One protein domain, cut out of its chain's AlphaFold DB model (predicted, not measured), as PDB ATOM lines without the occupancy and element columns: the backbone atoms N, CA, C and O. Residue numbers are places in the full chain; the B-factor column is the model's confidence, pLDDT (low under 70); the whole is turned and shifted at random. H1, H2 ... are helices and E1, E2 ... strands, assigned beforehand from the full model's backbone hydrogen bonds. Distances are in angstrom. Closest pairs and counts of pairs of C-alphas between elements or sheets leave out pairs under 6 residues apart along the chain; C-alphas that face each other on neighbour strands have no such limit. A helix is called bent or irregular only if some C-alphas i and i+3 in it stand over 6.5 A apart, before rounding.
ATOM      1  N   CYS A 117     137.096 144.834 190.282       86.25
ATOM      2  CA  CYS A 117     136.340 143.858 191.037       86.25
ATOM      3  C   CYS A 117     137.245 142.706 191.468       86.25
ATOM      4  O   CYS A 117     138.119 142.272 190.712       86.25
ATOM      5  N   VAL A 118     137.056 142.222 192.688       90.12
ATOM      6  CA  VAL A 118     137.905 141.211 193.308       90.12
ATOM      7  C   VAL A 118     137.088 140.209 194.112       90.12
ATOM      8  O   VAL A 118     136.026 140.530 194.637       90.12
ATOM      9  N   VAL A 119     137.644 139.013 194.258       88.44
ATOM     10  CA  VAL A 119     137.184 137.964 195.175       88.44
ATOM     11  C   VAL A 119     138.346 137.508 196.054       88.44
ATOM     12  O   VAL A 119     139.519 137.691 195.702       88.44
ATOM     13  N   GLY A 120     138.042 136.902 197.200       86.50
ATOM     14  CA  GLY A 120     139.057 136.238 198.014       86.50
ATOM     15  C   GLY A 120     139.640 135.024 197.283       86.50
ATOM     16  O   GLY A 120     138.900 134.146 196.848       86.50
ATOM     17  N   LYS A 121     140.973 134.925 197.180       85.19
ATOM     18  CA  LYS A 121     141.649 133.711 196.670       85.19
ATOM     19  C   LYS A 121     141.471 132.514 197.589       85.19
ATOM     20  O   LYS A 121     141.533 131.370 197.151       85.19
ATOM     21  N   THR A 122     141.337 132.786 198.882       75.62
ATOM     22  CA  THR A 122     141.126 131.773 199.907       75.62
ATOM     23  C   THR A 122     139.970 132.205 200.786       75.62
ATOM     24  O   THR A 122     139.837 133.382 201.133       75.62
ATOM     25  N   VAL A 123     139.145 131.237 201.178       63.53
ATOM     26  CA  VAL A 123     138.254 131.426 202.317       63.53
ATOM     27  C   VAL A 123     139.100 131.728 203.533       63.53
ATOM     28  O   VAL A 123     140.014 130.965 203.841       63.53
ATOM     29  N   LYS A 124     138.752 132.800 204.249       80.00
ATOM     30  CA  LYS A 124     139.446 133.297 205.448       80.00
ATOM     31  C   LYS A 124     140.591 134.289 205.221       80.00
ATOM     32  O   LYS A 124     141.411 134.468 206.119       80.00
ATOM     33  N   ALA A 125     140.639 134.972 204.078       86.44
ATOM     34  CA  ALA A 125     141.534 136.118 203.932       86.44
ATOM     35  C   ALA A 125     141.183 137.199 204.981       86.44
ATOM     36  O   ALA A 125     140.027 137.624 205.034       86.44
ATOM     37  N   PRO A 126     142.132 137.639 205.824       89.50
ATOM     38  CA  PRO A 126     141.840 138.563 206.910       89.50
ATOM     39  C   PRO A 126     141.494 139.955 206.382       89.50
ATOM     40  O   PRO A 126     142.159 140.496 205.494       89.50
ATOM     41  N   ILE A 127     140.471 140.544 206.990       88.12
ATOM     42  CA  ILE A 127     140.060 141.926 206.781       88.12
ATOM     43  C   ILE A 127     140.599 142.754 207.941       88.12
ATOM     44  O   ILE A 127     140.405 142.405 209.105       88.12
ATOM     45  N   TYR A 128     141.251 143.864 207.624       85.06
ATOM     46  CA  TYR A 128     141.862 144.778 208.575       85.06
ATOM     47  C   TYR A 128     141.054 146.070 208.699       85.06
ATOM     48  O   TYR A 128     140.457 146.550 207.731       85.06
ATOM     49  N   ARG A 129     141.040 146.649 209.902       78.62
ATOM     50  CA  ARG A 129     140.389 147.940 210.172       78.62
ATOM     51  C   ARG A 129     141.106 149.096 209.477       78.62
ATOM     52  O   ARG A 129     140.464 150.045 209.033       78.62
ATOM     53  N   ASP A 130     142.424 149.006 209.417       78.62
ATOM     54  CA  ASP A 130     143.351 150.070 209.054       78.62
ATOM     55  C   ASP A 130     144.205 149.693 207.834       78.62
ATOM     56  O   ASP A 130     144.359 148.516 207.493       78.62
ATOM     57  N   ALA A 131     144.739 150.709 207.155       75.62
ATOM     58  CA  ALA A 131     145.505 150.534 205.922       75.62
ATOM     59  C   ALA A 131     146.887 149.908 206.183       75.62
ATOM     60  O   ALA A 131     147.527 149.388 205.264       75.62
ATOM     61  N   GLU A 132     147.333 149.948 207.434       78.62
ATOM     62  CA  GLU A 132     148.597 149.428 207.934       78.62
ATOM     63  C   GLU A 132     148.516 147.919 208.234       78.62
ATOM     64  O   GLU A 132     149.548 147.254 208.348       78.62
ATOM     65  N   GLY A 133     147.308 147.348 208.287       81.56
ATOM     66  CA  GLY A 133     147.078 145.922 208.514       81.56
ATOM     67  C   GLY A 133     147.354 145.480 209.952       81.56
ATOM     68  O   GLY A 133     147.758 144.336 210.174       81.56
ATOM     69  N   THR A 134     147.176 146.375 210.924       77.44
ATOM     70  CA  THR A 134     147.538 146.137 212.330       77.44
ATOM     71  C   THR A 134     146.443 145.421 213.116       77.44
ATOM     72  O   THR A 134     146.758 144.593 213.971       77.44
ATOM     73  N   GLN A 135     145.163 145.666 212.805       83.31
ATOM     74  CA  GLN A 135     144.042 145.050 213.516       83.31
ATOM     75  C   GLN A 135     143.099 144.290 212.577       83.31
ATOM     76  O   GLN A 135     142.326 144.891 211.830       83.31
ATOM     77  N   ALA A 136     143.108 142.956 212.662       89.00
ATOM     78  CA  ALA A 136     142.134 142.113 211.971       89.00
ATOM     79  C   ALA A 136     140.745 142.239 212.625       89.00
ATOM     80  O   ALA A 136     140.612 142.171 213.848       89.00
ATOM     81  N   ILE A 137     139.712 142.423 211.805       84.94
ATOM     82  CA  ILE A 137     138.314 142.630 212.221       84.94
ATOM     83  C   ILE A 137     137.358 141.569 211.680       84.94
ATOM     84  O   ILE A 137     136.172 141.586 211.998       84.94
ATOM     85  N   GLY A 138     137.860 140.645 210.868       87.44
ATOM     86  CA  GLY A 138     137.060 139.592 210.273       87.44
ATOM     87  C   GLY A 138     137.795 138.932 209.124       87.44
ATOM     88  O   GLY A 138     139.002 139.106 208.961       87.44
ATOM     89  N   ASN A 139     137.043 138.188 208.328       89.38
ATOM     90  CA  ASN A 139     137.554 137.457 207.187       89.38
ATOM     91  C   ASN A 139     136.649 137.664 205.975       89.38
ATOM     92  O   ASN A 139     135.436 137.779 206.142       89.38
ATOM     93  N   LEU A 140     137.235 137.645 204.780       85.44
ATOM     94  CA  LEU A 140     136.479 137.574 203.537       85.44
ATOM     95  C   LEU A 140     135.754 136.235 203.417       85.44
ATOM     96  O   LEU A 140     136.262 135.175 203.806       85.44
ATOM     97  N   ASP A 141     134.574 136.324 202.826       76.62
ATOM     98  CA  ASP A 141     133.790 135.218 202.302       76.62
ATOM     99  C   ASP A 141     134.066 135.039 200.790       76.62
ATOM    100  O   ASP A 141     135.027 135.590 200.245       76.62
ATOM    101  N   TYR A 142     133.246 134.233 200.114       75.12
ATOM    102  CA  TYR A 142     133.325 134.018 198.663       75.12
ATOM    103  C   TYR A 142     132.631 135.111 197.833       75.12
ATOM    104  O   TYR A 142     132.447 134.930 196.632       75.12
ATOM    105  N   SER A 143     132.232 136.225 198.448       82.62
ATOM    106  CA  SER A 143     131.485 137.276 197.762       82.62
ATOM    107  C   SER A 143     132.386 138.125 196.861       82.62
ATOM    108  O   SER A 143     133.609 138.202 197.041       82.62
ATOM    109  N   ALA A 144     131.765 138.786 195.886       86.44
ATOM    110  CA  ALA A 144     132.412 139.799 195.071       86.44
ATOM    111  C   ALA A 144     132.545 141.125 195.835       86.44
ATOM    112  O   ALA A 144     131.665 141.541 196.591       86.44
ATOM    113  N   TYR A 145     133.655 141.819 195.604       88.38
ATOM    114  CA  TYR A 145     133.939 143.124 196.189       88.38
ATOM    115  C   TYR A 145     134.536 144.061 195.149       88.38
ATOM    116  O   TYR A 145     135.270 143.641 194.259       88.38
ATOM    117  N   ALA A 146     134.288 145.357 195.292       87.25
ATOM    118  CA  ALA A 146     134.965 146.377 194.507       87.25
ATOM    119  C   ALA A 146     136.075 147.022 195.335       87.25
ATOM    120  O   ALA A 146     135.897 147.329 196.516       87.25
ATOM    121  N   VAL A 147     137.213 147.292 194.705       86.81
ATOM    122  CA  VAL A 147     138.268 148.091 195.325       86.81
ATOM    123  C   VAL A 147     137.814 149.547 195.372       86.81
ATOM    124  O   VAL A 147     137.622 150.187 194.337       86.81
ATOM    125  N   SER A 148     137.630 150.078 196.581       79.75
ATOM    126  CA  SER A 148     137.202 151.462 196.804       79.75
ATOM    127  C   SER A 148     138.373 152.421 196.991       79.75
ATOM    128  O   SER A 148     138.248 153.604 196.689       79.75
ATOM    129  N   GLN A 149     139.501 151.924 197.499       75.56
ATOM    130  CA  GLN A 149     140.673 152.734 197.815       75.56
ATOM    131  C   GLN A 149     141.946 151.890 197.805       75.56
ATOM    132  O   GLN A 149     141.935 150.699 198.118       75.56
ATOM    133  N   THR A 150     143.061 152.520 197.456       78.25
ATOM    134  CA  THR A 150     144.389 151.901 197.476       78.25
ATOM    135  C   THR A 150     145.313 152.773 198.314       78.25
ATOM    136  O   THR A 150     145.156 153.991 198.334       78.25
ATOM    137  N   ASN A 151     146.257 152.169 199.034       70.31
ATOM    138  CA  ASN A 151     147.252 152.913 199.814       70.31
ATOM    139  C   ASN A 151     148.637 152.926 199.144       70.31
ATOM    140  O   ASN A 151     149.630 153.226 199.798       70.31
ATOM    141  N   GLY A 152     148.730 152.508 197.873       66.75
ATOM    142  CA  GLY A 152     150.002 152.282 197.173       66.75
ATOM    143  C   GLY A 152     150.852 151.134 197.745       66.75
ATOM    144  O   GLY A 152     151.884 150.786 197.177       66.75
ATOM    145  N   GLY A 153     150.417 150.515 198.844       74.19
ATOM    146  CA  GLY A 153     151.090 149.436 199.551       74.19
ATOM    147  C   GLY A 153     150.539 148.056 199.197       74.19
ATOM    148  O   GLY A 153     150.077 147.790 198.083       74.19
ATOM    149  N   LYS A 154     150.620 147.133 200.161       85.25
ATOM    150  CA  LYS A 154     150.215 145.727 199.986       85.25
ATOM    151  C   LYS A 154     148.721 145.493 200.203       85.25
ATOM    152  O   LYS A 154     148.268 144.385 199.924       85.25
ATOM    153  N   LEU A 155     147.980 146.486 200.696       87.19
ATOM    154  CA  LEU A 155     146.559 146.373 201.009       87.19
ATOM    155  C   LEU A 155     145.715 147.246 200.077       87.19
ATOM    156  O   LEU A 155     146.172 148.252 199.537       87.19
ATOM    157  N   VAL A 156     144.467 146.841 199.893       88.81
ATOM    158  CA  VAL A 156     143.422 147.612 199.219       88.81
ATOM    159  C   VAL A 156     142.179 147.615 200.085       88.81
ATOM    160  O   VAL A 156     141.894 146.641 200.780       88.81
ATOM    161  N   GLY A 157     141.461 148.727 200.073       86.38
ATOM    162  CA  GLY A 157     140.189 148.854 200.752       86.38
ATOM    163  C   GLY A 157     139.061 148.349 199.863       86.38
ATOM    164  O   GLY A 157     139.020 148.671 198.672       86.38
ATOM    165  N   LEU A 158     138.165 147.557 200.441       88.81
ATOM    166  CA  LEU A 158     137.089 146.884 199.725       88.81
ATOM    167  C   LEU A 158     135.721 147.426 200.127       88.81
ATOM    168  O   LEU A 158     135.469 147.723 201.299       88.81
ATOM    169  N   LYS A 159     134.821 147.495 199.150       86.06
ATOM    170  CA  LYS A 159     133.394 147.736 199.350       86.06
ATOM    171  C   LYS A 159     132.566 146.604 198.754       86.06
ATOM    172  O   LYS A 159     132.971 145.990 197.768       86.06
ATOM    173  N   THR A 160     131.406 146.354 199.339       86.19
ATOM    174  CA  THR A 160     130.395 145.452 198.780       86.19
ATOM    175  C   THR A 160     129.881 145.956 197.431       86.19
ATOM    176  O   THR A 160     129.904 147.159 197.141       86.19
ATOM    177  N   VAL A 161     129.404 145.029 196.610       85.06
ATOM    178  CA  VAL A 161     128.847 145.284 195.273       85.06
ATOM    179  C   VAL A 161     127.370 144.878 195.243       85.06
ATOM    180  O   VAL A 161     126.917 144.252 196.206       85.06
ATOM    181  N   PRO A 162     126.595 145.283 194.224       82.56
ATOM    182  CA  PRO A 162     125.199 144.875 194.115       82.56
ATOM    183  C   PRO A 162     125.060 143.359 193.943       82.56
ATOM    184  O   PRO A 162     125.703 142.792 193.068       82.56
ATOM    185  N   ASP A 163     124.193 142.725 194.734       80.12
ATOM    186  CA  ASP A 163     123.915 141.281 194.657       80.12
ATOM    187  C   ASP A 163     122.643 141.042 193.834       80.12
ATOM    188  O   ASP A 163     121.519 141.098 194.343       80.12
ATOM    189  N   TYR A 164     122.806 140.785 192.534       79.19
ATOM    190  CA  TYR A 164     121.677 140.559 191.618       79.19
ATOM    191  C   TYR A 164     120.928 139.236 191.860       79.19
ATOM    192  O   TYR A 164     119.919 138.984 191.198       79.19
ATOM    193  N   GLY A 165     121.375 138.403 192.807       78.00
ATOM    194  CA  GLY A 165     120.625 137.250 193.300       78.00
ATOM    195  C   GLY A 165     119.546 137.615 194.326       78.00
ATOM    196  O   GLY A 165     118.671 136.793 194.608       78.00
ATOM    197  N   GLN A 166     119.574 138.833 194.875       76.62
ATOM    198  CA  GLN A 166     118.611 139.300 195.873       76.62
ATOM    199  C   GLN A 166     117.457 140.096 195.245       76.62
ATOM    200  O   GLN A 166     117.641 140.779 194.238       76.62
ATOM    201  N   PRO A 167     116.272 140.125 195.893       78.12
ATOM    202  CA  PRO A 167     115.153 140.969 195.465       78.12
ATOM    203  C   PRO A 167     115.483 142.470 195.410       78.12
ATOM    204  O   PRO A 167     114.849 143.211 194.665       78.12
ATOM    205  N   ASN A 168     116.455 142.924 196.210       78.69
ATOM    206  CA  ASN A 168     116.975 144.290 196.177       78.69
ATOM    207  C   ASN A 168     118.517 144.271 196.129       78.69
ATOM    208  O   ASN A 168     119.151 144.280 197.190       78.69
ATOM    209  N   PRO A 169     119.113 144.263 194.924       70.88
ATOM    210  CA  PRO A 169     120.558 144.122 194.738       70.88
ATOM    211  C   PRO A 169     121.393 145.225 195.392       70.88
ATOM    212  O   PRO A 169     122.489 144.976 195.887       70.88
ATOM    213  N   GLU A 170     120.858 146.442 195.458       76.25
ATOM    214  CA  GLU A 170     121.576 147.625 195.943       76.25
ATOM    215  C   GLU A 170     121.542 147.771 197.472       76.25
ATOM    216  O   GLU A 170     122.305 148.551 198.039       76.25
ATOM    217  N   ALA A 171     120.693 147.011 198.176       74.06
ATOM    218  CA  ALA A 171     120.454 147.175 199.617       74.06
ATOM    219  C   ALA A 171     121.733 147.118 200.474       74.06
ATOM    220  O   ALA A 171     121.814 147.719 201.554       74.06
ATOM    221  N   ASN A 172     122.737 146.377 200.004       73.12
ATOM    222  CA  ASN A 172     124.008 146.208 200.690       73.12
ATOM    223  C   ASN A 172     125.213 146.716 199.906       73.12
ATOM    224  O   ASN A 172     126.304 146.636 200.461       73.12
ATOM    225  N   ALA A 173     125.048 147.251 198.696       77.38
ATOM    226  CA  ALA A 173     126.147 147.714 197.858       77.38
ATOM    227  C   ALA A 173     126.842 148.959 198.439       77.38
ATOM    228  O   ALA A 173     126.269 149.733 199.206       77.38
ATOM    229  N   GLY A 174     128.116 149.151 198.095       75.62
ATOM    230  CA  GLY A 174     128.880 150.350 198.443       75.62
ATOM    231  C   GLY A 174     129.372 150.435 199.893       75.62
ATOM    232  O   GLY A 174     130.060 151.395 200.247       75.62
ATOM    233  N   LYS A 175     129.082 149.442 200.738       78.12
ATOM    234  CA  LYS A 175     129.514 149.413 202.141       78.12
ATOM    235  C   LYS A 175     130.987 149.037 202.219       78.12
ATOM    236  O   LYS A 175     131.375 147.960 201.781       78.12
ATOM    237  N   PHE A 176     131.800 149.915 202.799       81.50
ATOM    238  CA  PHE A 176     133.204 149.619 203.076       81.50
ATOM    239  C   PHE A 176     133.316 148.520 204.135       81.50
ATOM    240  O   PHE A 176     132.757 148.660 205.223       81.50
ATOM    241  N   ILE A 177     134.042 147.449 203.822       84.94
ATOM    242  CA  ILE A 177     134.185 146.291 204.716       84.94
ATOM    243  C   ILE A 177     135.547 146.233 205.411       84.94
ATOM    244  O   ILE A 177     135.669 145.574 206.437       84.94
ATOM    245  N   GLY A 178     136.549 146.948 204.895       86.00
ATOM    246  CA  GLY A 178     137.894 147.000 205.464       86.00
ATOM    247  C   GLY A 178     138.996 146.856 204.420       86.00
ATOM    248  O   GLY A 178     138.757 146.898 203.211       86.00
ATOM    249  N   TRP A 179     140.222 146.703 204.908       88.56
ATOM    250  CA  TRP A 179     141.434 146.566 204.107       88.56
ATOM    251  C   TRP A 179     141.856 145.108 203.990       88.56
ATOM    252  O   TRP A 179     141.850 144.377 204.973       88.56
ATOM    253  N   VAL A 180     142.268 144.680 202.802       91.25
ATOM    254  CA  VAL A 180     142.707 143.304 202.542       91.25
ATOM    255  C   VAL A 180     143.997 143.321 201.744       91.25
ATOM    256  O   VAL A 180     144.215 144.195 200.902       91.25
ATOM    257  N   LYS A 181     144.881 142.354 201.993       91.56
ATOM    258  CA  LYS A 181     146.124 142.221 201.231       91.56
ATOM    259  C   LYS A 181     145.816 141.852 199.781       91.56
ATOM    260  O   LYS A 181     145.130 140.875 199.509       91.56
ATOM    261  N   LYS A 182     146.442 142.556 198.839       89.94
ATOM    262  CA  LYS A 182     146.391 142.267 197.394       89.94
ATOM    263  C   LYS A 182     146.765 140.816 197.071       89.94
ATOM    264  O   LYS A 182     146.244 140.232 196.129       89.94
ATOM    265  N   ALA A 183     147.678 140.231 197.850       89.56
ATOM    266  CA  ALA A 183     148.104 138.843 197.683       89.56
ATOM    267  C   ALA A 183     146.956 137.844 197.903       89.56
ATOM    268  O   ALA A 183     146.912 136.837 197.196       89.56
ATOM    269  N   ASP A 184     146.013 138.174 198.790       90.38
ATOM    270  CA  ASP A 184     144.883 137.329 199.187       90.38
ATOM    271  C   ASP A 184     143.658 137.519 198.275       90.38
ATOM    272  O   ASP A 184     142.632 136.863 198.454       90.38
ATOM    273  N   LEU A 185     143.770 138.395 197.273       90.31
ATOM    274  CA  LEU A 185     142.706 138.750 196.344       90.31
ATOM    275  C   LEU A 185     143.011 138.279 194.928       90.31
ATOM    276  O   LEU A 185     144.167 138.221 194.493       90.31
ATOM    277  N   GLN A 186     141.948 137.989 194.190       89.00
ATOM    278  CA  GLN A 186     141.969 137.716 192.762       89.00
ATOM    279  C   GLN A 186     141.078 138.732 192.056       89.00
ATOM    280  O   GLN A 186     139.932 138.920 192.448       89.00
ATOM    281  N   MET A 187     141.618 139.391 191.030       87.75
ATOM    282  CA  MET A 187     140.825 140.254 190.155       87.75
ATOM    283  C   MET A 187     139.886 139.408 189.303       87.75
ATOM    284  O   MET A 187     140.264 138.326 188.848       87.75
ATOM    285  N   GLN A 188     138.701 139.941 189.055       82.00
ATOM    286  CA  GLN A 188     137.732 139.378 188.129       82.00
ATOM    287  C   GLN A 188     137.231 140.451 187.169       82.00
ATOM    288  O   GLN A 188     137.323 141.648 187.450       82.00
ATOM    289  N   ASP A 189     136.693 140.015 186.031       72.50
ATOM    290  CA  ASP A 189     136.096 140.931 185.066       72.50
ATOM    291  C   ASP A 189     134.957 141.726 185.717       72.50
ATOM    292  O   ASP A 189     134.153 141.176 186.466       72.50
ATOM    293  N   LEU A 190     134.834 143.011 185.372       63.38
ATOM    294  CA  LEU A 190     133.795 143.898 185.916       63.38
ATOM    295  C   LEU A 190     132.366 143.372 185.705       63.38
ATOM    296  O   LEU A 190     131.492 143.627 186.523       63.38
ATOM    297  N   ARG A 191     132.133 142.605 184.633       66.94
ATOM    298  CA  ARG A 191     130.845 141.944 184.353       66.94
ATOM    299  C   ARG A 191     130.455 140.875 185.384       66.94
ATOM    300  O   ARG A 191     129.287 140.523 185.450       66.94
ATOM    301  N   ASN A 192     131.418 140.375 186.159       68.19
ATOM    302  CA  ASN A 192     131.227 139.365 187.204       68.19
ATOM    303  C   ASN A 192     131.212 140.005 188.604       68.19
ATOM    304  O   ASN A 192     131.502 139.345 189.597       68.19
ATOM    305  N   CYS A 193     130.989 141.320 188.682       72.62
ATOM    306  CA  CYS A 193     131.031 142.071 189.927       72.62
ATOM    307  C   CYS A 193     129.663 142.118 190.606       72.62
ATOM    308  O   CYS A 193     129.052 143.185 190.693       72.62
TER     309      CYS A 193
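This is residues 117 to 193 of the 194 residues of an uncharacterized protein of Azospira sp. I09 (UniProt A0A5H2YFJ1). A strongly twisted sheet of five strands curls into a half-open barrel, and the short hairpin E2 and E3 packs on its E6 edge. Beyond one end of E5 a loop with the small helix H1 lengthens the shape. The printed part has 77 residues, along the chain E1 E2 E3 E4 E5 H1 E6 E7; the sheet order is E6 E5 E4 E1 E7, antiparallel throughout. The class is mostly strand, with 37 residues in named elements, under half; it is compact, radius of gyration of the C-alphas 11.9 A, spans 37 by 22 by 21 A.

Begin at E1, residues 117 to 120, antiparallel to edge strand E7, residues 185 to 188, where N 119 and O 186 are 2.9 A apart. On its other side is E4, residues 145 to 150, with N 118 and O 145 at 2.8 A. E4 forms a hairpin with E5, residues 155 to 160; look at N 157 and O 149, 2.8 A. Edge strand E6, residues 176 to 181, is antiparallel to E5, with N 156 and O 180 at 2.8 A. E2, residues 126 to 128, and E3, residues 136 to 139, form a hairpin, with N 127 and O 138 at 2.8 A. The closest C-alphas of E2 and E6, those of Tyr 128 and Trp 179, are 4.8 A apart. H1, residues 169 to 172, is not on the sheet and is too short for an O i to N i+4 pair.

Find C-alpha 117 at (136.340, 143.858, 191.037), where E1 begins. E4 is 13.7 A long, E5 16.3 A and E6 15.0 A. H1 is irregular, 7.2 A. E7 ends at C-alpha 188, (137.732, 139.378, 188.129).

The farthest C-alphas, Gly 153 and Pro 167, are 37.1 A apart. The printed part has no cut and no long link. Look for pLDDT under 70 at residues 123, 152 and 190 to 192.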